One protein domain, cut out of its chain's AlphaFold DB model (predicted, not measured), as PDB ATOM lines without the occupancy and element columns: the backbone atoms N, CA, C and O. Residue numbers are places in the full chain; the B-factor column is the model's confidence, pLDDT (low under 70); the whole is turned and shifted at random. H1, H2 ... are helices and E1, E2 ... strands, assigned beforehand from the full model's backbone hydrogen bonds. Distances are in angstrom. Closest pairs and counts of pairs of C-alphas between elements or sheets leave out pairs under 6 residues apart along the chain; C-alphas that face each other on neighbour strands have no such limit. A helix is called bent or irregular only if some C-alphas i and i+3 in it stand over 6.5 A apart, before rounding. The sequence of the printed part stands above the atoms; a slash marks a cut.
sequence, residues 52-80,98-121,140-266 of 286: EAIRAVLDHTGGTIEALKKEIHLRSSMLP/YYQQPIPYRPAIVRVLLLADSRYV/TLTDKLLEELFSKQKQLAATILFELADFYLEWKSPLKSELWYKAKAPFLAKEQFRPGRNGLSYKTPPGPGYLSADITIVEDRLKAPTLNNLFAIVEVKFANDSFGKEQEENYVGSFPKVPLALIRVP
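Overview. This is residues 52 to 80, 98 to 121 and 140 to 266 of the 286 residues of an uncharacterized protein of Pseudogulbenkiania subflava DSM 22618 (UniProt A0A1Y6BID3). What does a first look show? A strongly twisted sheet of four strands has H2 and H4 packed on one face and H5 on the opposite face. Arm H1b of the bent helix H1 packs on H2 and H4, while H1a and H3 make an end away from the sheet. What is it made of? The printed part has 180 residues with five named helices and four named strands in the order H1 H2 H3 H4 E1 E2 E3 H5 E4, class mixed, and the mixed sheet runs E1, E2, E3, E4. It is compact, with a radius of gyration of the C-alphas of 15.7 A and spans of 47 by 36 by 34 A.

Along the chain. Where are the helices? H1, residues 52 to 76, begins at C-alpha 52 (159.646, 263.128, 155.203); by its hydrogen bonds it was assigned as one helix, but it is bent, with C-alphas 60 and 63 7.6 A apart, into H1a, 52 to 60, and H1b, 63 to 76, 19.9 A. H2 is 106 to 116, H3 140 to 152, H4 154 to 168, 21.3 A, and H5 245 to 254. Where are the strands? E1 is 175 to 182, 19.0 A, E2 211 to 218, E3 230 to 238, 23.8 A, and E4 260 to 265, ending at C-alpha 265 (153.414, 234.991, 158.713).

Arrangement. How is the sheet joined? E1, E2 and E3 form a meander, each the antiparallel neighbour of the one before, with N 176 and O 216 at 2.8 A and N 234 and O 215 at 2.7 A, within hydrogen-bond range. E3, H5 and E4 form a strand-helix-strand unit, parallel strands joined through a helix, with a right-handed crossover; N 261 and O 233 are 2.8 A apart. What is on its faces? H4 is on one face at a height over the sheet of 8.3 A, its closest C-alphas to E1 being Thr 159 and Ser 177, 5.3 A. H2 is on the same face and H5 on the opposite face, at a height of 9.5 A. How do the helices meet? H2 touches H4 at a steep tilt of 57 degrees, closest C-alphas Ala 116 and Lys 154, 5.2 A, and H1b at a shallow tilt of 20 degrees, opposite ways, closest C-alphas Leu 68 and Ala 108, 5.1 A. H3 touches H1a with residues 142 to 146 alone, closest C-alphas Ala 53 and Thr 142, 5.6 A. In H1a, H1b, H2, H3, H4 and H5 every O i to N i+4 pair is within hydrogen-bond range.

Size, cuts and confidence. Where is it cut? Residues 81 to 97 and 122 to 139 are not printed, with gaps between C-alphas of 18.8 A and 12.8 A. Which links are long? E1 to E2, 28 residues, and E2 to E3, 11 residues; both pairs are hairpins. Where is confidence low? The mean pLDDT of the printed part is 74.0, and 59 residues are under 70, among them 52 to 65 and 140 to 152.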
ATOM      1  N   GLU A  52     160.872 263.594 155.832       56.12
ATOM      2  CA  GLU A  52     159.646 263.128 155.203       56.12
ATOM      3  C   GLU A  52     159.490 261.606 155.257       56.12
ATOM      4  O   GLU A  52     158.439 261.134 155.687       56.12
ATOM      5  N   ALA A  53     160.538 260.846 154.934       52.09
ATOM      6  CA  ALA A  53     160.541 259.389 155.051       52.09
ATOM      7  C   ALA A  53     160.242 258.930 156.487       52.09
ATOM      8  O   ALA A  53     159.434 258.032 156.709       52.09
ATOM      9  N   ILE A  54     160.836 259.598 157.479       54.03
ATOM     10  CA  ILE A  54     160.571 259.327 158.899       54.03
ATOM     11  C   ILE A  54     159.116 259.593 159.241       54.03
ATOM     12  O   ILE A  54     158.486 258.770 159.897       54.03
ATOM     13  N   ARG A  55     158.579 260.741 158.817       58.53
ATOM     14  CA  ARG A  55     157.173 261.076 159.054       58.53
ATOM     15  C   ARG A  55     156.255 260.057 158.398       58.53
ATOM     16  O   ARG A  55     155.333 259.610 159.053       58.53
ATOM     17  N   ALA A  56     156.546 259.634 157.172       56.69
ATOM     18  CA  ALA A  56     155.757 258.626 156.478       56.69
ATOM     19  C   ALA A  56     155.770 257.277 157.214       56.69
ATOM     20  O   ALA A  56     154.714 256.680 157.398       56.69
ATOM     21  N   VAL A  57     156.931 256.827 157.707       56.47
ATOM     22  CA  VAL A  57     157.021 255.620 158.543       56.47
ATOM     23  C   VAL A  57     156.251 255.813 159.851       56.47
ATOM     24  O   VAL A  57     155.473 254.944 160.225       56.47
ATOM     25  N   LEU A  58     156.409 256.942 160.546       60.12
ATOM     26  CA  LEU A  58     155.692 257.215 161.798       60.12
ATOM     27  C   LEU A  58     154.172 257.302 161.595       60.12
ATOM     28  O   LEU A  58     153.430 256.737 162.392       60.12
ATOM     29  N   ASP A  59     153.706 257.943 160.525       60.41
ATOM     30  CA  ASP A  59     152.287 258.060 160.180       60.41
ATOM     31  C   ASP A  59     151.709 256.686 159.805       60.41
ATOM     32  O   ASP A  59     150.653 256.300 160.304       60.41
ATOM     33  N   HIS A  60     152.437 255.901 159.000       60.09
ATOM     34  CA  HIS A  60     152.030 254.552 158.598       60.09
ATOM     35  C   HIS A  60     151.954 253.577 159.785       60.09
ATOM     36  O   HIS A  60     151.153 252.643 159.789       60.09
ATOM     37  N   THR A  61     152.781 253.789 160.810       59.66
ATOM     38  CA  THR A  61     152.978 252.823 161.904       59.66
ATOM     39  C   THR A  61     152.371 253.269 163.232       59.66
ATOM     40  O   THR A  61     152.164 252.438 164.120       59.66
ATOM     41  N   GLY A  62     152.019 254.551 163.371       60.47
ATOM     42  CA  GLY A  62     151.602 255.175 164.625       60.47
ATOM     43  C   GLY A  62     150.410 254.484 165.281       60.47
ATOM     44  O   GLY A  62     150.466 254.152 166.463       60.47
ATOM     45  N   GLY A  63     149.363 254.166 164.512       61.50
ATOM     46  CA  GLY A  63     148.190 253.454 165.034       61.50
ATOM     47  C   GLY A  63     148.519 252.061 165.590       61.50
ATOM     48  O   GLY A  63     147.989 251.654 166.628       61.50
ATOM     49  N   THR A  64     149.443 251.345 164.946       64.75
ATOM     50  CA  THR A  64     149.912 250.024 165.391       64.75
ATOM     51  C   THR A  64     150.784 250.132 166.637       64.75
ATOM     52  O   THR A  64     150.619 249.342 167.566       64.75
ATOM     53  N   ILE A  65     151.654 251.141 166.702       65.88
ATOM     54  CA  ILE A  65     152.499 251.417 167.869       65.88
ATOM     55  C   ILE A  65     151.643 251.773 169.088       65.88
ATOM     56  O   ILE A  65     151.878 251.241 170.171       65.88
ATOM     57  N   GLU A  66     150.621 252.614 168.933       70.56
ATOM     58  CA  GLU A  66     149.714 252.960 170.035       70.56
ATOM     59  C   GLU A  66     148.904 251.753 170.518       70.56
ATOM     60  O   GLU A  66     148.768 251.524 171.725       70.56
ATOM     61  N   ALA A  67     148.432 250.910 169.597       67.25
ATOM     62  CA  ALA A  67     147.782 249.658 169.965       67.25
ATOM     63  C   ALA A  67     148.729 248.716 170.730       67.25
ATOM     64  O   ALA A  67     148.323 248.114 171.726       67.25
ATOM     65  N   LEU A  68     149.987 248.617 170.293       68.81
ATOM     66  CA  LEU A  68     151.017 247.814 170.945       68.81
ATOM     67  C   LEU A  68     151.326 248.328 172.357       68.81
ATOM     68  O   LEU A  68     151.341 247.541 173.301       68.81
ATOM     69  N   LYS A  69     151.491 249.645 172.530       72.12
ATOM     70  CA  LYS A  69     151.677 250.277 173.847       72.12
ATOM     71  C   LYS A  69     150.532 249.954 174.796       72.12
ATOM     72  O   LYS A  69     150.777 249.564 175.939       72.12
ATOM     73  N   LYS A  70     149.291 250.100 174.323       74.94
ATOM     74  CA  LYS A  70     148.093 249.826 175.119       74.94
ATOM     75  C   LYS A  70     148.041 248.366 175.561       74.94
ATOM     76  O   LYS A  70     147.799 248.102 176.736       74.94
ATOM     77  N   GLU A  71     148.313 247.434 174.649       70.88
ATOM     78  CA  GLU A  71     148.329 246.001 174.956       70.88
ATOM     79  C   GLU A  71     149.451 245.641 175.940       70.88
ATOM     80  O   GLU A  71     149.224 244.887 176.887       70.88
ATOM     81  N   ILE A  72     150.646 246.218 175.762       73.12
ATOM     82  CA  ILE A  72     151.767 246.043 176.688       73.12
ATOM     83  C   ILE A  72     151.380 246.535 178.081       73.12
ATOM     84  O   ILE A  72     151.581 245.810 179.053       73.12
ATOM     85  N   HIS A  73     150.817 247.738 178.186       73.25
ATOM     86  CA  HIS A  73     150.419 248.312 179.468       73.25
ATOM     87  C   HIS A  73     149.332 247.476 180.157       73.25
ATOM     88  O   HIS A  73     149.451 247.189 181.344       73.25
ATOM     89  N   LEU A  74     148.328 247.018 179.400       70.25
ATOM     90  CA  LEU A  74     147.229 246.200 179.912       70.25
ATOM     91  C   LEU A  74     147.700 244.840 180.441       70.25
ATOM     92  O   LEU A  74     147.194 244.375 181.455       70.25
ATOM     93  N   ARG A  75     148.640 244.186 179.750       70.06
ATOM     94  CA  ARG A  75     149.073 242.821 180.089       70.06
ATOM     95  C   ARG A  75     150.303 242.747 180.980       70.06
ATOM     96  O   ARG A  75     150.466 241.737 181.655       70.06
ATOM     97  N   SER A  76     151.132 243.792 181.038       63.53
ATOM     98  CA  SER A  76     152.286 243.835 181.953       63.53
ATOM     99  C   SER A  76     151.869 243.720 183.424       63.53
ATOM    100  O   SER A  76     152.658 243.263 184.239       63.53
ATOM    101  N   SER A  77     150.634 244.098 183.771       57.25
ATOM    102  CA  SER A  77     150.059 243.938 185.114       57.25
ATOM    103  C   SER A  77     149.411 242.568 185.358       57.25
ATOM    104  O   SER A  77     148.994 242.290 186.478       57.25
ATOM    105  N   MET A  78     149.312 241.718 184.329       55.69
ATOM    106  CA  MET A  78     148.555 240.459 184.350       55.69
ATOM    107  C   MET A  78     149.400 239.232 183.985       55.69
ATOM    108  O   MET A  78     148.838 238.149 183.833       55.69
ATOM    109  N   LEU A  79     150.717 239.374 183.793       55.09
ATOM    110  CA  LEU A  79     151.564 238.234 183.447       55.09
ATOM    111  C   LEU A  79     151.598 237.237 184.619       55.09
ATOM    112  O   LEU A  79     152.078 237.592 185.699       55.09
ATOM    113  N   PRO A  80     151.115 235.993 184.442       47.62
ATOM    114  CA  PRO A  80     151.365 234.955 185.426       47.62
ATOM    115  C   PRO A  80     152.867 234.648 185.448       47.62
ATOM    116  O   PRO A  80     153.490 234.534 184.391       47.62
ATOM    117  N   TYR A  98     157.024 222.897 171.137       44.25
ATOM    118  CA  TYR A  98     157.620 224.219 171.377       44.25
ATOM    119  C   TYR A  98     156.876 225.305 170.582       44.25
ATOM    120  O   TYR A  98     156.461 226.320 171.129       44.25
ATOM    121  N   TYR A  99     156.528 225.040 169.321       47.12
ATOM    122  CA  TYR A  99     155.902 226.032 168.434       47.12
ATOM    123  C   TYR A  99     154.491 226.493 168.840       47.12
ATOM    124  O   TYR A  99     154.038 227.543 168.392       47.12
ATOM    125  N   GLN A 100     153.782 225.723 169.669       51.25
ATOM    126  CA  GLN A 100     152.391 225.995 170.056       51.25
ATOM    127  C   GLN A 100     152.246 226.649 171.438       51.25
ATOM    128  O   GLN A 100     151.126 226.798 171.927       51.25
ATOM    129  N   GLN A 101     153.353 227.049 172.073       55.22
ATOM    130  CA  GLN A 101     153.303 227.655 173.401       55.22
ATOM    131  C   GLN A 101     152.548 228.999 173.362       55.22
ATOM    132  O   GLN A 101     152.828 229.851 172.507       55.22
ATOM    133  N   PRO A 102     151.579 229.225 174.269       63.81
ATOM    134  CA  PRO A 102     150.900 230.504 174.367       63.81
ATOM    135  C   PRO A 102     151.894 231.568 174.833       63.81
ATOM    136  O   PRO A 102     152.407 231.520 175.947       63.81
ATOM    137  N   ILE A 103     152.147 232.556 173.978       72.69
ATOM    138  CA  ILE A 103     152.970 233.716 174.323       72.69
ATOM    139  C   ILE A 103     152.087 234.908 174.706       72.69
ATOM    140  O   ILE A 103     151.060 235.161 174.059       72.69
ATOM    141  N   PRO A 104     152.461 235.679 175.740       72.56
ATOM    142  CA  PRO A 104     151.786 236.922 176.049       72.56
ATOM    143  C   PRO A 104     151.992 237.911 174.899       72.56
ATOM    144  O   PRO A 104     152.905 237.783 174.087       72.56
ATOM    145  N   TYR A 105     151.110 238.906 174.810       77.75
ATOM    146  CA  TYR A 105     151.170 239.946 173.777       77.75
ATOM    147  C   TYR A 105     151.031 239.441 172.328       77.75
ATOM    148  O   TYR A 105     151.201 240.235 171.405       77.75
ATOM    149  N   ARG A 106     150.649 238.169 172.097       80.31
ATOM    150  CA  ARG A 106     150.450 237.604 170.747       80.31
ATOM    151  C   ARG A 106     149.624 238.507 169.816       80.31
ATOM    152  O   ARG A 106     150.072 238.710 168.692       80.31
ATOM    153  N   PRO A 107     148.485 239.109 170.227       77.00
ATOM    154  CA  PRO A 107     147.737 240.013 169.347       77.00
ATOM    155  C   PRO A 107     148.546 241.240 168.905       77.00
ATOM    156  O   PRO A 107     148.432 241.683 167.766       77.00
ATOM    157  N   ALA A 108     149.372 241.775 169.801       75.75
ATOM    158  CA  ALA A 108     150.228 242.927 169.560       75.75
ATOM    159  C   ALA A 108     151.376 242.579 168.601       75.75
ATOM    160  O   ALA A 108     151.593 243.283 167.618       75.75
ATOM    161  N   ILE A 109     152.044 241.447 168.855       83.31
ATOM    162  CA  ILE A 109     153.098 240.895 167.998       83.31
ATOM    163  C   ILE A 109     152.546 240.654 166.590       83.31
ATOM    164  O   ILE A 109     153.090 241.170 165.623       83.31
ATOM    165  N   VAL A 110     151.407 239.966 166.471       81.88
ATOM    166  CA  VAL A 110     150.772 239.673 165.179       81.88
ATOM    167  C   VAL A 110     150.407 240.945 164.413       81.88
ATOM    168  O   VAL A 110     150.597 240.989 163.205       81.88
ATOM    169  N   ARG A 111     149.926 242.003 165.078       77.88
ATOM    170  CA  ARG A 111     149.641 243.281 164.401       77.88
ATOM    171  C   ARG A 111     150.893 243.917 163.805       77.88
ATOM    172  O   ARG A 111     150.835 244.396 162.679       77.88
ATOM    173  N   VAL A 112     152.006 243.905 164.540       79.88
ATOM    174  CA  VAL A 112     153.295 244.392 164.026       79.88
ATOM    175  C   VAL A 112     153.762 243.541 162.850       79.88
ATOM    176  O   VAL A 112     154.151 244.089 161.825       79.88
ATOM    177  N   LEU A 113     153.673 242.217 162.971       83.75
ATOM    178  CA  LEU A 113     154.103 241.292 161.925       83.75
ATOM    179  C   LEU A 113     153.248 241.388 160.661       83.75
ATOM    180  O   LEU A 113     153.799 241.377 159.572       83.75
ATOM    181  N   LEU A 114     151.929 241.551 160.783       80.06
ATOM    182  CA  LEU A 114     151.042 241.773 159.637       80.06
ATOM    183  C   LEU A 114     151.267 243.138 158.981       80.06
ATOM    184  O   LEU A 114     151.091 243.263 157.775       80.06
ATOM    185  N   LEU A 115     151.659 244.157 159.752       75.94
ATOM    186  CA  LEU A 115     152.076 245.438 159.185       75.94
ATOM    187  C   LEU A 115     153.408 245.295 158.436       75.94
ATOM    188  O   LEU A 115     153.541 245.805 157.331       75.94
ATOM    189  N   ALA A 116     154.366 244.563 159.003       75.56
ATOM    190  CA  ALA A 116     155.638 244.254 158.357       75.56
ATOM    191  C   ALA A 116     155.487 243.340 157.128       75.56
ATOM    192  O   ALA A 116     156.271 243.456 156.197       75.56
ATOM    193  N   ASP A 117     154.482 242.457 157.117       77.44
ATOM    194  CA  ASP A 117     154.094 241.628 155.968       77.44
ATOM    195  C   ASP A 117     153.182 242.366 154.988       77.44
ATOM    196  O   ASP A 117     152.847 241.820 153.931       77.44
ATOM    197  N   SER A 118     152.734 243.579 155.338       65.31
ATOM    198  CA  SER A 118     151.820 244.315 154.485       65.31
ATOM    199  C   SER A 118     152.503 244.495 153.141       65.31
ATOM    200  O   SER A 118     153.581 245.077 153.023       65.31
ATOM    201  N   ARG A 119     151.880 243.924 152.106       53.66
ATOM    202  CA  ARG A 119     152.182 244.272 150.725       53.66
ATOM    203  C   ARG A 119     151.858 245.753 150.640       53.66
ATOM    204  O   ARG A 119     150.693 246.108 150.476       53.66
ATOM    205  N   TYR A 120     152.842 246.608 150.880       43.09
ATOM    206  CA  TYR A 120     152.667 248.028 150.683       43.09
ATOM    207  C   TYR A 120     152.245 248.189 149.223       43.09
ATOM    208  O   TYR A 120     152.991 247.838 148.313       43.09
ATOM    209  N   VAL A 121     151.000 248.615 149.006       40.66
ATOM    210  CA  VAL A 121     150.503 248.988 147.685       40.66
ATOM    211  C   VAL A 121     150.657 250.502 147.621       40.66
ATOM    212  O   VAL A 121     149.901 251.201 148.311       40.66
ATOM    213  N   THR A 140     157.559 260.028 145.163       61.78
ATOM    214  CA  THR A 140     158.012 258.811 144.469       61.78
ATOM    215  C   THR A 140     159.141 258.092 145.215       61.78
ATOM    216  O   THR A 140     159.184 256.866 145.248       61.78
ATOM    217  N   LEU A 141     160.065 258.835 145.831       55.69
ATOM    218  CA  LEU A 141     161.161 258.251 146.613       55.69
ATOM    219  C   LEU A 141     160.694 257.675 147.953       55.69
ATOM    220  O   LEU A 141     161.162 256.613 148.359       55.69
ATOM    221  N   THR A 142     159.757 258.353 148.615       56.56
ATOM    222  CA  THR A 142     159.166 257.880 149.874       56.56
ATOM    223  C   THR A 142     158.394 256.579 149.658       56.56
ATOM    224  O   THR A 142     158.577 255.626 150.413       56.56
ATOM    225  N   ASP A 143     157.605 256.505 148.584       61.94
ATOM    226  CA  ASP A 143     156.836 255.307 148.236       61.94
ATOM    227  C   ASP A 143     157.764 254.122 147.916       61.94
ATOM    228  O   ASP A 143     157.559 253.024 148.432       61.94
ATOM    229  N   LYS A 144     158.850 254.351 147.157       60.50
ATOM    230  CA  LYS A 144     159.869 253.323 146.870       60.50
ATOM    231  C   LYS A 144     160.570 252.806 148.127       60.50
ATOM    232  O   LYS A 144     160.825 251.611 148.233       60.50
ATOM    233  N   LEU A 145     160.891 253.687 149.076       59.31
ATOM    234  CA  LEU A 145     161.508 253.290 150.345       59.31
ATOM    235  C   LEU A 145     160.564 252.413 151.175       59.31
ATOM    236  O   LEU A 145     160.996 251.399 151.722       59.31
ATOM    237  N   LEU A 146     159.289 252.799 151.281       61.22
ATOM    238  CA  LEU A 146     158.287 252.011 151.999       61.22
ATOM    239  C   LEU A 146     158.070 250.656 151.319       61.22
ATOM    240  O   LEU A 146     158.022 249.634 152.001       61.22
ATOM    241  N   GLU A 147     158.021 250.626 149.989       64.12
ATOM    242  CA  GLU A 147     157.927 249.383 149.229       64.12
ATOM    243  C   GLU A 147     159.124 248.461 149.493       64.12
ATOM    244  O   GLU A 147     158.935 247.292 149.828       64.12
ATOM    245  N   GLU A 148     160.351 248.975 149.402       62.97
ATOM    246  CA  GLU A 148     161.569 248.197 149.630       62.97
ATOM    247  C   GLU A 148     161.628 247.654 151.068       62.97
ATOM    248  O   GLU A 148     161.902 246.472 151.287       62.97
ATOM    249  N   LEU A 149     161.294 248.485 152.059       62.03
ATOM    250  CA  LEU A 149     161.332 248.097 153.465       62.03
ATOM    251  C   LEU A 149     160.260 247.053 153.816       62.03
ATOM    252  O   LEU A 149     160.587 246.004 154.369       62.03
ATOM    253  N   PHE A 150     158.993 247.322 153.488       64.25
ATOM    254  CA  PHE A 150     157.854 246.499 153.911       64.25
ATOM    255  C   PHE A 150     157.567 245.319 152.968       64.25
ATOM    256  O   PHE A 150     157.003 244.320 153.401       64.25
ATOM    257  N   SER A 151     158.002 245.363 151.703       63.53
ATOM    258  CA  SER A 151     157.781 244.244 150.769       63.53
ATOM    259  C   SER A 151     158.980 243.305 150.664       63.53
ATOM    260  O   SER A 151     158.785 242.093 150.550       63.53
ATOM    261  N   LYS A 152     160.215 243.828 150.718       64.25
ATOM    262  CA  LYS A 152     161.435 243.031 150.476       64.25
ATOM    263  C   LYS A 152     162.257 242.756 151.731       64.25
ATOM    264  O   LYS A 152     163.033 241.805 151.746       64.25
ATOM    265  N   GLN A 153     162.082 243.536 152.797       71.19
ATOM    266  CA  GLN A 153     162.842 243.397 154.044       71.19
ATOM    267  C   GLN A 153     161.925 243.279 155.269       71.19
ATOM    268  O   GLN A 153     162.170 243.887 156.308       71.19
ATOM    269  N   LYS A 154     160.899 242.429 155.173       78.06
ATOM    270  CA  LYS A 154     159.857 242.231 156.198       78.06
ATOM    271  C   LYS A 154     160.402 241.995 157.610       78.06
ATOM    272  O   LYS A 154     159.929 242.608 158.560       78.06
ATOM    273  N   GLN A 155     161.456 241.185 157.739       75.12
ATOM    274  CA  GLN A 155     162.130 240.955 159.023       75.12
ATOM    275  C   GLN A 155     162.696 242.251 159.613       75.12
ATOM    276  O   GLN A 155     162.493 242.557 160.782       75.12
ATOM    277  N   LEU A 156     163.368 243.051 158.782       73.44
ATOM    278  CA  LEU A 156     163.924 244.334 159.201       73.44
ATOM    279  C   LEU A 156     162.808 245.322 159.555       73.44
ATOM    280  O   LEU A 156     162.909 246.010 160.568       73.44
ATOM    281  N   ALA A 157     161.734 245.362 158.761       71.31
ATOM    282  CA  ALA A 157     160.561 246.175 159.054       71.31
ATOM    283  C   ALA A 157     159.967 245.807 160.423       71.31
ATOM    284  O   ALA A 157     159.776 246.686 161.260       71.31
ATOM    285  N   ALA A 158     159.762 244.517 160.706       79.19
ATOM    286  CA  ALA A 158     159.292 244.047 162.006       79.19
ATOM    287  C   ALA A 158     160.232 244.475 163.148       79.19
ATOM    288  O   ALA A 158     159.774 245.060 164.131       79.19
ATOM    289  N   THR A 159     161.541 244.259 162.999       79.75
ATOM    290  CA  THR A 159     162.551 244.644 163.997       79.75
ATOM    291  C   THR A 159     162.506 246.136 164.318       79.75
ATOM    292  O   THR A 159     162.521 246.504 165.496       79.75
ATOM    293  N   ILE A 160     162.389 246.985 163.292       74.06
ATOM    294  CA  ILE A 160     162.269 248.442 163.424       74.06
ATOM    295  C   ILE A 160     160.994 248.825 164.173       74.06
ATOM    296  O   ILE A 160     161.037 249.664 165.069       74.06
ATOM    297  N   LEU A 161     159.858 248.218 163.829       74.19
ATOM    298  CA  LEU A 161     158.576 248.515 164.470       74.19
ATOM    299  C   LEU A 161     158.584 248.154 165.959       74.19
ATOM    300  O   LEU A 161     158.090 248.927 166.784       74.19
ATOM    301  N   PHE A 162     159.170 247.007 166.311       80.81
ATOM    302  CA  PHE A 162     159.335 246.606 167.706       80.81
ATOM    303  C   PHE A 162     160.283 247.535 168.465       80.81
ATOM    304  O   PHE A 162     159.941 247.964 169.567       80.81
ATOM    305  N   GLU A 163     161.427 247.903 167.880       79.56
ATOM    306  CA  GLU A 163     162.337 248.869 168.503       79.56
ATOM    307  C   GLU A 163     161.702 250.241 168.676       79.56
ATOM    308  O   GLU A 163     161.908 250.878 169.702       79.56
ATOM    309  N   LEU A 164     160.921 250.706 167.702       72.62
ATOM    310  CA  LEU A 164     160.242 251.991 167.786       72.62
ATOM    311  C   LEU A 164     159.215 251.985 168.925       72.62
ATOM    312  O   LEU A 164     159.160 252.925 169.719       72.62
ATOM    313  N   ALA A 165     158.445 250.906 169.061       73.69
ATOM    314  CA  ALA A 165     157.538 250.735 170.187       73.69
ATOM    315  C   ALA A 165     158.276 250.667 171.535       73.69
ATOM    316  O   ALA A 165     157.831 251.285 172.505       73.69
ATOM    317  N   ASP A 166     159.414 249.970 171.593       81.00
ATOM    318  CA  ASP A 166     160.265 249.897 172.784       81.00
ATOM    319  C   ASP A 166     160.863 251.262 173.144       81.00
ATOM    320  O   ASP A 166     160.798 251.692 174.294       81.00
ATOM    321  N   PHE A 167     161.344 251.998 172.146       79.62
ATOM    322  CA  PHE A 167     161.858 253.353 172.276       79.62
ATOM    323  C   PHE A 167     160.831 254.294 172.920       79.62
ATOM    324  O   PHE A 167     161.165 255.011 173.867       79.62
ATOM    325  N   TYR A 168     159.572 254.262 172.470       73.44
ATOM    326  CA  TYR A 168     158.509 255.067 173.081       73.44
ATOM    327  C   TYR A 168     158.172 254.657 174.517       73.44
ATOM    328  O   TYR A 168     157.632 255.462 175.271       73.44
ATOM    329  N   LEU A 169     158.465 253.414 174.893       73.50
ATOM    330  CA  LEU A 169     158.352 252.924 176.264       73.50
ATOM    331  C   LEU A 169     159.668 253.094 177.037       73.50
ATOM    332  O   LEU A 169     159.882 252.403 178.031       73.50
ATOM    333  N   GLU A 170     160.545 253.998 176.589       80.62
ATOM    334  CA  GLU A 170     161.856 254.289 177.181       80.62
ATOM    335  C   GLU A 170     162.762 253.057 177.290       80.62
ATOM    336  O   GLU A 170     163.485 252.886 178.272       80.62
ATOM    337  N   TRP A 171     162.709 252.186 176.284       85.19
ATOM    338  CA  TRP A 171     163.388 250.892 176.266       85.19
ATOM    339  C   TRP A 171     162.901 249.924 177.348       85.19
ATOM    340  O   TRP A 171     163.594 248.970 177.684       85.19
ATOM    341  N   LYS A 172     161.713 250.137 177.920       83.06
ATOM    342  CA  LYS A 172     161.122 249.264 178.945       83.06
ATOM    343  C   LYS A 172     159.990 248.408 178.380       83.06
ATOM    344  O   LYS A 172     159.153 247.963 179.153       83.06
ATOM    345  N   SER A 173     159.871 248.208 177.069       84.81
ATOM    346  CA  SER A 173     158.955 247.198 176.521       84.81
ATOM    347  C   SER A 173     159.391 245.801 176.974       84.81
ATOM    348  O   SER A 173     160.595 245.525 176.967       84.81
ATOM    349  N   PRO A 174     158.449 244.902 177.321       87.38
ATOM    350  CA  PRO A 174     158.759 243.491 177.519       87.38
ATOM    351  C   PRO A 174     159.131 242.793 176.203       87.38
ATOM    352  O   PRO A 174     159.680 241.705 176.245       87.38
ATOM    353  N   LEU A 175     158.844 243.389 175.044       90.31
ATOM    354  CA  LEU A 175     159.197 242.846 173.733       90.31
ATOM    355  C   LEU A 175     160.491 243.501 173.243       90.31
ATOM    356  O   LEU A 175     160.503 244.712 173.010       90.31
ATOM    357  N   LYS A 176     161.552 242.707 173.089       91.38
ATOM    358  CA  LYS A 176     162.852 243.127 172.552       91.38
ATOM    359  C   LYS A 176     163.084 242.465 171.206       91.38
ATOM    360  O   LYS A 176     163.124 241.242 171.150       91.38
ATOM    361  N   SER A 177     163.247 243.242 170.142       89.31
ATOM    362  CA  SER A 177     163.610 242.688 168.836       89.31
ATOM    363  C   SER A 177     165.117 242.498 168.711       89.31
ATOM    364  O   SER A 177     165.902 243.339 169.167       89.31
ATOM    365  N   GLU A 178     165.514 241.394 168.083       87.31
ATOM    366  CA  GLU A 178     166.904 241.086 167.729       87.31
ATOM    367  C   GLU A 178     167.894 241.301 168.889       87.31
ATOM    368  O   GLU A 178     168.909 242.004 168.775       87.31
ATOM    369  N   LEU A 179     167.545 240.802 170.076       90.19
ATOM    370  CA  LEU A 179     168.403 240.918 171.246       90.19
ATOM    371  C   LEU A 179     169.450 239.803 171.225       90.19
ATOM    372  O   LEU A 179     169.141 238.632 171.436       90.19
ATOM    373  N   TRP A 180     170.704 240.192 171.008       90.06
ATOM    374  CA  TRP A 180     171.830 239.267 170.950       90.06
ATOM    375  C   TRP A 180     172.282 238.819 172.341       90.06
ATOM    376  O   TRP A 180     172.388 239.628 173.260       90.06
ATOM    377  N   TYR A 181     172.647 237.547 172.468       89.06
ATOM    378  CA  TYR A 181     173.186 236.932 173.676       89.06
ATOM    379  C   TYR A 181     174.538 236.288 173.407       89.06
ATOM    380  O   TYR A 181     174.693 235.571 172.422       89.06
ATOM    381  N   LYS A 182     175.493 236.478 174.322       87.12
ATOM    382  CA  LYS A 182     176.754 235.726 174.361       87.12
ATOM    383  C   LYS A 182     177.027 235.280 175.784       87.12
ATOM    384  O   LYS A 182     176.914 236.072 176.713       87.12
ATOM    385  N   ALA A 183     177.360 234.000 175.956       82.25
ATOM    386  CA  ALA A 183     177.586 233.401 177.275       82.25
ATOM    387  C   ALA A 183     176.465 233.740 178.286       82.25
ATOM    388  O   ALA A 183     176.730 234.041 179.446       82.25
ATOM    389  N   LYS A 184     175.201 233.698 177.829       76.94
ATOM    390  CA  LYS A 184     173.983 234.003 178.612       76.94
ATOM    391  C   LYS A 184     173.796 235.474 179.021       76.94
ATOM    392  O   LYS A 184     172.801 235.796 179.671       76.94
ATOM    393  N   ALA A 185     174.698 236.370 178.627       86.88
ATOM    394  CA  ALA A 185     174.569 237.803 178.852       86.88
ATOM    395  C   ALA A 185     173.948 238.492 177.623       86.88
ATOM    396  O   ALA A 185     174.390 238.222 176.500       86.88
ATOM    397  N   PRO A 186     172.947 239.373 177.808       90.44
ATOM    398  CA  PRO A 186     172.403 240.167 176.715       90.44
ATOM    399  C   PRO A 186     173.406 241.240 176.283       90.44
ATOM    400  O   PRO A 186     174.052 241.884 177.112       90.44
ATOM    401  N   PHE A 187     173.498 241.475 174.980       90.44
ATOM    402  CA  PHE A 187     174.219 242.603 174.417       90.44
ATOM    403  C   PHE A 187     173.322 243.833 174.442       90.44
ATOM    404  O   PHE A 187     172.326 243.903 173.720       90.44
ATOM    405  N   LEU A 188     173.670 244.801 175.282       88.56
ATOM    406  CA  LEU A 188     172.884 246.008 175.508       88.56
ATOM    407  C   LEU A 188     173.671 247.251 175.095       88.56
ATOM    408  O   LEU A 188     174.903 247.273 175.131       88.56
ATOM    409  N   ALA A 189     172.947 248.289 174.687       84.56
ATOM    410  CA  ALA A 189     173.510 249.610 174.449       84.56
ATOM    411  C   ALA A 189     173.776 250.343 175.780       84.56
ATOM    412  O   ALA A 189     173.626 249.787 176.867       84.56
ATOM    413  N   LYS A 190     174.165 251.625 175.704       75.62
ATOM    414  CA  LYS A 190     174.383 252.460 176.901       75.62
ATOM    415  C   LYS A 190     173.118 252.606 177.749       75.62
ATOM    416  O   LYS A 190     173.211 252.720 178.967       75.62
ATOM    417  N   GLU A 191     171.942 252.631 177.125       75.81
ATOM    418  CA  GLU A 191     170.678 252.573 177.851       75.81
ATOM    419  C   GLU A 191     170.428 251.162 178.409       75.81
ATOM    420  O   GLU A 191     170.438 250.186 177.663       75.81
ATOM    421  N   GLN A 192     170.131 251.070 179.712       74.81
ATOM    422  CA  GLN A 192     170.129 249.842 180.528       74.81
ATOM    423  C   GLN A 192     169.302 248.659 179.986       74.81
ATOM    424  O   GLN A 192     169.541 247.518 180.374       74.81
ATOM    425  N   PHE A 193     168.331 248.904 179.110       83.62
ATOM    426  CA  PHE A 193     167.419 247.882 178.589       83.62
ATOM    427  C   PHE A 193     167.337 247.864 177.058       83.62
ATOM    428  O   PHE A 193     166.568 247.086 176.492       83.62
ATOM    429  N   ARG A 194     168.108 248.727 176.386       86.88
ATOM    430  CA  ARG A 194     168.109 248.839 174.928       86.88
ATOM    431  C   ARG A 194     168.992 247.741 174.332       86.88
ATOM    432  O   ARG A 194     170.161 247.670 174.712       86.88
ATOM    433  N   PRO A 195     168.497 246.943 173.372       84.38
ATOM    434  CA  PRO A 195     169.339 246.016 172.625       84.38
ATOM    435  C   PRO A 195     170.547 246.717 171.980       84.38
ATOM    436  O   PRO A 195     170.422 247.776 171.362       84.38
ATOM    437  N   GLY A 196     171.735 246.138 172.141       83.25
ATOM    438  CA  GLY A 196     172.960 246.612 171.507       83.25
ATOM    439  C   GLY A 196     172.994 246.255 170.019       83.25
ATOM    440  O   GLY A 196     172.414 245.254 169.591       83.25
ATOM    441  N   ARG A 197     173.699 247.059 169.217       78.69
ATOM    442  CA  ARG A 197     173.878 246.843 167.769       78.69
ATOM    443  C   ARG A 197     175.357 246.904 167.397       78.69
ATOM    444  O   ARG A 197     176.114 247.664 168.004       78.69
ATOM    445  N   ASN A 198     175.770 246.096 166.419       67.62
ATOM    446  CA  ASN A 198     177.111 246.174 165.845       67.62
ATOM    447  C   ASN A 198     177.111 247.199 164.710       67.62
ATOM    448  O   ASN A 198     176.623 246.928 163.610       67.62
ATOM    449  N   GLY A 199     177.592 248.407 164.997       60.22
ATOM    450  CA  GLY A 199     177.417 249.532 164.085       60.22
ATOM    451  C   GLY A 199     175.931 249.766 163.801       60.22
ATOM    452  O   GLY A 199     175.164 250.037 164.720       60.22
ATOM    453  N   LEU A 200     175.549 249.652 162.528       50.09
ATOM    454  CA  LEU A 200     174.212 249.990 162.018       50.09
ATOM    455  C   LEU A 200     173.392 248.751 161.637       50.09
ATOM    456  O   LEU A 200     172.320 248.860 161.047       50.09
ATOM    457  N   SER A 201     173.934 247.560 161.891       57.88
ATOM    458  CA  SER A 201     173.321 246.331 161.423       57.88
ATOM    459  C   SER A 201     172.382 245.746 162.465       57.88
ATOM    460  O   SER A 201     172.777 245.422 163.586       57.88
ATOM    461  N   TYR A 202     171.138 245.564 162.040       63.22
ATOM    462  CA  TYR A 202     170.100 244.851 162.778       63.22
ATOM    463  C   TYR A 202     170.241 243.329 162.681       63.22
ATOM    464  O   TYR A 202     169.687 242.622 163.512       63.22
ATOM    465  N   LYS A 203     170.997 242.833 161.693       63.09
ATOM    466  CA  LYS A 203     171.139 241.398 161.389       63.09
ATOM    467  C   LYS A 203     172.552 240.860 161.619       63.09
ATOM    468  O   LYS A 203     172.777 239.660 161.519       63.09
ATOM    469  N   THR A 204     173.525 241.731 161.889       72.88
ATOM    470  CA  THR A 204     174.920 241.316 162.071       72.88
ATOM    471  C   THR A 204     175.234 241.206 163.557       72.88
ATOM    472  O   THR A 204     175.128 242.209 164.272       72.88
ATOM    473  N   PRO A 205     175.672 240.029 164.029       78.06
ATOM    474  CA  PRO A 205     176.065 239.871 165.415       78.06
ATOM    475  C   PRO A 205     177.259 240.783 165.766       78.06
ATOM    476  O   PRO A 205     178.073 241.124 164.899       78.06
ATOM    477  N   PRO A 206     177.432 241.146 167.049       78.62
ATOM    478  CA  PRO A 206     178.604 241.893 167.529       78.62
ATOM    479  C   PRO A 206     179.933 241.145 167.383       78.62
ATOM    480  O   PRO A 206     180.998 241.743 167.489       78.62
ATOM    481  N   GLY A 207     179.881 239.834 167.157       82.88
ATOM    482  CA  GLY A 207     181.043 238.983 166.951       82.88
ATOM    483  C   GLY A 207     180.663 237.501 166.982       82.88
ATOM    484  O   GLY A 207     179.479 237.166 167.049       82.88
ATOM    485  N   PRO A 208     181.648 236.592 166.973       80.00
ATOM    486  CA  PRO A 208     181.387 235.160 167.036       80.00
ATOM    487  C   PRO A 208     180.785 234.746 168.389       80.00
ATOM    488  O   PRO A 208     181.133 235.296 169.448       80.00
ATOM    489  N   GLY A 209     179.904 233.743 168.336       81.00
ATOM    490  CA  GLY A 209     179.237 233.155 169.502       81.00
ATOM    491  C   GLY A 209     178.058 233.965 170.047       81.00
ATOM    492  O   GLY A 209     177.617 233.695 171.162       81.00
ATOM    493  N   TYR A 210     177.586 234.969 169.302       84.50
ATOM    494  CA  TYR A 210     176.329 235.650 169.594       84.50
ATOM    495  C   TYR A 210     175.162 234.955 168.901       84.50
ATOM    496  O   TYR A 210     175.267 234.578 167.737       84.50
ATOM    497  N   LEU A 211     174.044 234.845 169.612       84.94
ATOM    498  CA  LEU A 211     172.787 234.308 169.095       84.94
ATOM    499  C   LEU A 211     171.643 235.254 169.441       84.94
ATOM    500  O   LEU A 211     171.659 235.880 170.498       84.94
ATOM    501  N   SER A 212     170.672 235.368 168.548       85.44
ATOM    502  CA  SER A 212     169.507 236.237 168.693       85.44
ATOM    503  C   SER A 212     168.264 235.450 168.314       85.44
ATOM    504  O   SER A 212     168.326 234.581 167.447       85.44
ATOM    505  N   ALA A 213     167.162 235.732 168.994       87.12
ATOM    506  CA  ALA A 213     165.833 235.401 168.506       87.12
ATOM    507  C   ALA A 213     165.198 236.681 167.966       87.12
ATOM    508  O   ALA A 213     165.468 237.771 168.487       87.12
ATOM    509  N   ASP A 214     164.305 236.538 166.992       88.38
ATOM    510  CA  ASP A 214     163.640 237.681 166.365       88.38
ATOM    511  C   ASP A 214     162.941 238.578 167.386       88.38
ATOM    512  O   ASP A 214     163.053 239.807 167.336       88.38
ATOM    513  N   ILE A 215     162.255 237.964 168.358       91.75
ATOM    514  CA  ILE A 215     161.653 238.660 169.492       91.75
ATOM    515  C   ILE A 215     161.972 237.908 170.781       91.75
ATOM    516  O   ILE A 215     161.703 236.722 170.934       91.75
ATOM    517  N   THR A 216     162.474 238.630 171.771       92.25
ATOM    518  CA  THR A 216     162.610 238.169 173.150       92.25
ATOM    519  C   THR A 216     161.524 238.808 174.010       92.25
ATOM    520  O   THR A 216     161.332 240.025 173.973       92.25
ATOM    521  N   ILE A 217     160.815 237.997 174.795       90.12
ATOM    522  CA  ILE A 217     159.800 238.440 175.751       90.12
ATOM    523  C   ILE A 217     160.389 238.377 177.158       90.12
ATOM    524  O   ILE A 217     160.718 237.306 177.667       90.12
ATOM    525  N   VAL A 218     160.491 239.533 177.798       88.88
ATOM    526  CA  VAL A 218     161.004 239.710 179.158       88.88
ATOM    527  C   VAL A 218     159.868 239.526 180.166       88.88
ATOM    528  O   VAL A 218     158.772 240.052 179.962       88.88
ATOM    529  N   GLU A 219     160.131 238.797 181.252       84.75
ATOM    530  CA  GLU A 219     159.164 238.584 182.335       84.75
ATOM    531  C   GLU A 219     158.980 239.863 183.169       84.75
ATOM    532  O   GLU A 219     157.873 240.395 183.257       84.75
ATOM    533  N   ASP A 220     160.069 240.418 183.710       83.56
ATOM    534  CA  ASP A 220     160.079 241.708 184.404       83.56
ATOM    535  C   ASP A 220     160.739 242.788 183.534       83.56
ATOM    536  O   ASP A 220     161.967 242.886 183.431       83.56
ATOM    537  N   ARG A 221     159.902 243.634 182.927       84.44
ATOM    538  CA  ARG A 221     160.310 244.738 182.041       84.44
ATOM    539  C   ARG A 221     161.133 245.844 182.719       84.44
ATOM    540  O   ARG A 221     161.635 246.724 182.022       84.44
ATOM    541  N   LEU A 222     161.225 245.848 184.052       84.81
ATOM    542  CA  LEU A 222     162.044 246.791 184.823       84.81
ATOM    543  C   LEU A 222     163.420 246.212 185.187       84.81
ATOM    544  O   LEU A 222     164.228 246.896 185.816       84.81
ATOM    545  N   LYS A 223     163.700 244.967 184.790       85.50
ATOM    546  CA  LYS A 223     164.989 244.299 184.973       85.50
ATOM    547  C   LYS A 223     165.669 244.045 183.634       85.50
ATOM    548  O   LYS A 223     165.040 244.005 182.580       85.50
ATOM    549  N   ALA A 224     166.986 243.849 183.686       87.50
ATOM    550  CA  ALA A 224     167.764 243.521 182.499       87.50
ATOM    551  C   ALA A 224     167.256 242.210 181.861       87.50
ATOM    552  O   ALA A 224     166.910 241.276 182.595       87.50
ATOM    553  N   PRO A 225     167.231 242.102 180.521       90.44
ATOM    554  CA  PRO A 225     166.742 240.924 179.804       90.44
ATOM    555  C   PRO A 225     167.772 239.780 179.821       90.44
ATOM    556  O   PRO A 225     168.241 239.322 178.784       90.44
ATOM    557  N   THR A 226     168.191 239.340 181.008       90.06
ATOM    558  CA  THR A 226     169.051 238.158 181.181       90.06
ATOM    559  C   THR A 226     168.235 236.880 181.004       90.06
ATOM    560  O   THR A 226     167.016 236.923 181.133       90.06
ATOM    561  N   LEU A 227     168.885 235.730 180.775       85.81
ATOM    562  CA  LEU A 227     168.176 234.452 180.593       85.81
ATOM    563  C   LEU A 227     167.236 234.081 181.755       85.81
ATOM    564  O   LEU A 227     166.235 233.412 181.534       85.81
ATOM    565  N   ASN A 228     167.525 234.542 182.976       86.31
ATOM    566  CA  ASN A 228     166.688 234.303 184.159       86.31
ATOM    567  C   ASN A 228     165.464 235.231 184.245       86.31
ATOM    568  O   ASN A 228     164.666 235.100 185.165       86.31
ATOM    569  N   ASN A 229     165.362 236.202 183.341       87.38
ATOM    570  CA  ASN A 229     164.279 237.176 183.262       87.38
ATOM    571  C   ASN A 229     163.561 237.094 181.901       87.38
ATOM    572  O   ASN A 229     162.926 238.057 181.466       87.38
ATOM    573  N   LEU A 230     163.698 235.970 181.191       88.06
ATOM    574  CA  LEU A 230     162.992 235.729 179.939       88.06
ATOM    575  C   LEU A 230     161.747 234.898 180.194       88.06
ATOM    576  O   LEU A 230     161.817 233.813 180.765       88.06
ATOM    577  N   PHE A 231     160.618 235.400 179.706       85.75
ATOM    578  CA  PHE A 231     159.374 234.649 179.659       85.75
ATOM    579  C   PHE A 231     159.374 233.671 178.480       85.75
ATOM    580  O   PHE A 231     158.978 232.521 178.631       85.75
ATOM    581  N   ALA A 232     159.781 234.140 177.298       87.62
ATOM    582  CA  ALA A 232     159.859 233.343 176.077       87.62
ATOM    583  C   ALA A 232     160.759 234.025 175.038       87.62
ATOM    584  O   ALA A 232     160.966 235.237 175.080       87.62
ATOM    585  N   ILE A 233     161.225 233.253 174.066       88.38
ATOM    586  CA  ILE A 233     161.757 233.749 172.796       88.38
ATOM    587  C   ILE A 233     160.797 233.353 171.673       88.38
ATOM    588  O   ILE A 233     160.109 232.337 171.756       88.38
ATOM    589  N   VAL A 234     160.711 234.181 170.642       87.88
ATOM    590  CA  VAL A 234     159.813 233.996 169.507       87.88
ATOM    591  C   VAL A 234     160.625 234.115 168.232       87.88
ATOM    592  O   VAL A 234     161.241 235.152 167.989       87.88
ATOM    593  N   GLU A 235     160.581 233.062 167.430       87.81
ATOM    594  CA  GLU A 235     161.060 233.053 166.054       87.81
ATOM    595  C   GLU A 235     159.904 233.413 165.115       87.81
ATOM    596  O   GLU A 235     158.766 232.955 165.287       87.81
ATOM    597  N   VAL A 236     160.189 234.228 164.109       85.94
ATOM    598  CA  VAL A 236     159.250 234.701 163.100       85.94
ATOM    599  C   VAL A 236     159.707 234.199 161.740       85.94
ATOM    600  O   VAL A 236     160.831 234.420 161.312       85.94
ATOM    601  N   LYS A 237     158.797 233.548 161.018       85.06
ATOM    602  CA  LYS A 237     159.041 233.092 159.650       85.06
ATOM    603  C   LYS A 237     158.041 233.737 158.714       85.06
ATOM    604  O   LYS A 237     156.856 233.418 158.757       85.06
ATOM    605  N   PHE A 238     158.517 234.650 157.876       80.50
ATOM    606  CA  PHE A 238     157.732 235.148 156.748       80.50
ATOM    607  C   PHE A 238     157.688 234.097 155.632       80.50
ATOM    608  O   PHE A 238     158.511 233.182 155.592       80.50
ATOM    609  N   ALA A 239     156.731 234.234 154.715       71.50
ATOM    610  CA  ALA A 239     156.595 233.338 153.569       71.50
ATOM    611  C   ALA A 239     157.939 233.075 152.856       71.50
ATOM    612  O   ALA A 239     158.686 234.008 152.554       71.50
ATOM    613  N   ASN A 240     158.194 231.801 152.545       64.25
ATOM    614  CA  ASN A 240     159.426 231.264 151.947       64.25
ATOM    615  C   ASN A 240     160.674 231.253 152.848       64.25
ATOM    616  O   ASN A 240     161.732 230.838 152.377       64.25
ATOM    617  N   ASP A 241     160.576 231.651 154.120       67.31
ATOM    618  CA  ASP A 241     161.626 231.376 155.103       67.31
ATOM    619  C   ASP A 241     161.452 229.963 155.687       67.31
ATOM    620  O   ASP A 241     160.333 229.482 155.894       67.31
ATOM    621  N   SER A 242     162.565 229.282 155.948       64.12
ATOM    622  CA  SER A 242     162.579 227.924 156.489       64.12
ATOM    623  C   SER A 242     163.315 227.889 157.822       64.12
ATOM    624  O   SER A 242     164.247 228.651 158.067       64.12
ATOM    625  N   PHE A 243     162.867 227.010 158.713       64.19
ATOM    626  CA  PHE A 243     163.519 226.782 159.994       64.19
ATOM    627  C   PHE A 243     164.393 225.532 159.878       64.19
ATOM    628  O   PHE A 243     163.884 224.436 159.634       64.19
ATOM    629  N   GLY A 244     165.712 225.707 159.979       64.94
ATOM    630  CA  GLY A 244     166.676 224.611 159.869       64.94
ATOM    631  C   GLY A 244     166.900 223.892 161.202       64.94
ATOM    632  O   GLY A 244     166.867 224.519 162.259       64.94
ATOM    633  N   LYS A 245     167.211 222.588 161.159       66.81
ATOM    634  CA  LYS A 245     167.554 221.793 162.360       66.81
ATOM    635  C   LYS A 245     168.710 222.400 163.167       66.81
ATOM    636  O   LYS A 245     168.670 222.403 164.391       66.81
ATOM    637  N   GLU A 246     169.701 222.974 162.488       70.62
ATOM    638  CA  GLU A 246     170.847 223.624 163.135       70.62
ATOM    639  C   GLU A 246     170.443 224.861 163.952       70.62
ATOM    640  O   GLU A 246     171.000 225.115 165.018       70.62
ATOM    641  N   GLN A 247     169.450 225.634 163.494       65.50
ATOM    642  CA  GLN A 247     168.948 226.786 164.251       65.50
ATOM    643  C   GLN A 247     168.264 226.330 165.542       65.50
ATOM    644  O   GLN A 247     168.450 226.936 166.595       65.50
ATOM    645  N   GLU A 248     167.528 225.222 165.484       66.88
ATOM    646  CA  GLU A 248     166.854 224.644 166.642       66.88
ATOM    647  C   GLU A 248     167.829 224.145 167.711       66.88
ATOM    648  O   GLU A 248     167.693 224.491 168.886       66.88
ATOM    649  N   GLU A 249     168.842 223.375 167.309       70.88
ATOM    650  CA  GLU A 249     169.884 222.881 168.214       70.88
ATOM    651  C   GLU A 249     170.635 224.040 168.884       70.88
ATOM    652  O   GLU A 249     170.871 224.017 170.097       70.88
ATOM    653  N   ASN A 250     170.908 225.107 168.124       74.44
ATOM    654  CA  ASN A 250     171.502 226.330 168.654       74.44
ATOM    655  C   ASN A 250     170.610 227.003 169.710       74.44
ATOM    656  O   ASN A 250     171.125 227.417 170.755       74.44
ATOM    657  N   TYR A 251     169.291 227.090 169.494       72.81
ATOM    658  CA  TYR A 251     168.375 227.669 170.484       72.81
ATOM    659  C   TYR A 251     168.255 226.809 171.742       72.81
ATOM    660  O   TYR A 251     168.351 227.342 172.848       72.81
ATOM    661  N   VAL A 252     168.104 225.489 171.602       69.44
ATOM    662  CA  VAL A 252     167.993 224.569 172.747       69.44
ATOM    663  C   VAL A 252     169.259 224.599 173.607       69.44
ATOM    664  O   VAL A 252     169.166 224.642 174.836       69.44
ATOM    665  N   GLY A 253     170.439 224.629 172.980       71.75
ATOM    666  CA  GLY A 253     171.711 224.731 173.696       71.75
ATOM    667  C   GLY A 253     171.914 226.083 174.388       71.75
ATOM    668  O   GLY A 253     172.458 226.143 175.493       71.75
ATOM    669  N   SER A 254     171.454 227.168 173.764       72.81
ATOM    670  CA  SER A 254     171.777 228.537 174.202       72.81
ATOM    671  C   SER A 254     170.743 229.153 175.137       72.81
ATOM    672  O   SER A 254     171.093 229.993 175.971       72.81
ATOM    673  N   PHE A 255     169.498 228.687 175.064       75.88
ATOM    674  CA  PHE A 255     168.386 229.111 175.909       75.88
ATOM    675  C   PHE A 255     167.783 227.923 176.681       75.88
ATOM    676  O   PHE A 255     166.571 227.686 176.619       75.88
ATOM    677  N   PRO A 256     168.594 227.158 177.439       69.62
ATOM    678  CA  PRO A 256     168.093 225.998 178.154       69.62
ATOM    679  C   PRO A 256     167.106 226.488 179.217       69.62
ATOM    680  O   PRO A 256     167.516 227.164 180.160       69.62
ATOM    681  N   LYS A 257     165.827 226.115 179.073       77.69
ATOM    682  CA  LYS A 257     164.670 226.477 179.928       77.69
ATOM    683  C   LYS A 257     163.881 227.732 179.531       77.69
ATOM    684  O   LYS A 257     162.912 228.033 180.221       77.69
ATOM    685  N   VAL A 258     164.221 228.430 178.447       79.56
ATOM    686  CA  VAL A 258     163.359 229.513 177.938       79.56
ATOM    687  C   VAL A 258     162.395 228.925 176.902       79.56
ATOM    688  O   VAL A 258     162.857 228.297 175.949       79.56
ATOM    689  N   PRO A 259     161.070 229.097 177.056       82.62
ATOM    690  CA  PRO A 259     160.107 228.685 176.041       82.62
ATOM    691  C   PRO A 259     160.413 229.330 174.683       82.62
ATOM    692  O   PRO A 259     160.519 230.551 174.588       82.62
ATOM    693  N   LEU A 260     160.524 228.513 173.634       81.88
ATOM    694  CA  LEU A 260     160.640 228.963 172.247       81.88
ATOM    695  C   LEU A 260     159.280 228.846 171.570       81.88
ATOM    696  O   LEU A 260     158.739 227.749 171.509       81.88
ATOM    697  N   ALA A 261     158.757 229.947 171.038       82.38
ATOM    698  CA  ALA A 261     157.565 229.974 170.200       82.38
ATOM    699  C   ALA A 261     157.930 230.286 168.744       82.38
ATOM    700  O   ALA A 261     158.914 230.967 168.475       82.38
ATOM    701  N   LEU A 262     157.103 229.826 167.807       82.81
ATOM    702  CA  LEU A 262     157.248 230.112 166.381       82.81
ATOM    703  C   LEU A 262     155.977 230.797 165.872       82.81
ATOM    704  O   LEU A 262     154.865 230.376 166.206       82.81
ATOM    705  N   ILE A 263     156.141 231.843 165.065       82.12
ATOM    706  CA  ILE A 263     155.050 232.497 164.340       82.12
ATOM    707  C   ILE A 263     155.374 232.482 162.851       82.12
ATOM    708  O   ILE A 263     156.314 233.138 162.408       82.12
ATOM    709  N   ARG A 264     154.556 231.779 162.070       81.31
ATOM    710  CA  ARG A 264     154.548 231.882 160.609       81.31
ATOM    711  C   ARG A 264     153.629 233.007 160.156       81.31
ATOM    712  O   ARG A 264     152.501 233.130 160.642       81.31
ATOM    713  N   VAL A 265     154.120 233.829 159.241       79.81
ATOM    714  CA  VAL A 265     153.414 234.991 158.713       79.81
ATOM    715  C   VAL A 265     153.199 234.797 157.206       79.81
ATOM    716  O   VAL A 265     154.188 234.683 156.476       79.81
ATOM    717  N   PRO A 266     151.941 234.836 156.724       74.25
ATOM    718  CA  PRO A 266     150.717 235.204 157.452       74.25
ATOM    719  C   PRO A 266     149.967 234.041 158.139       74.25
ATOM    720  O   PRO A 266     148.941 234.288 158.772       74.25
TER     721      PRO A 266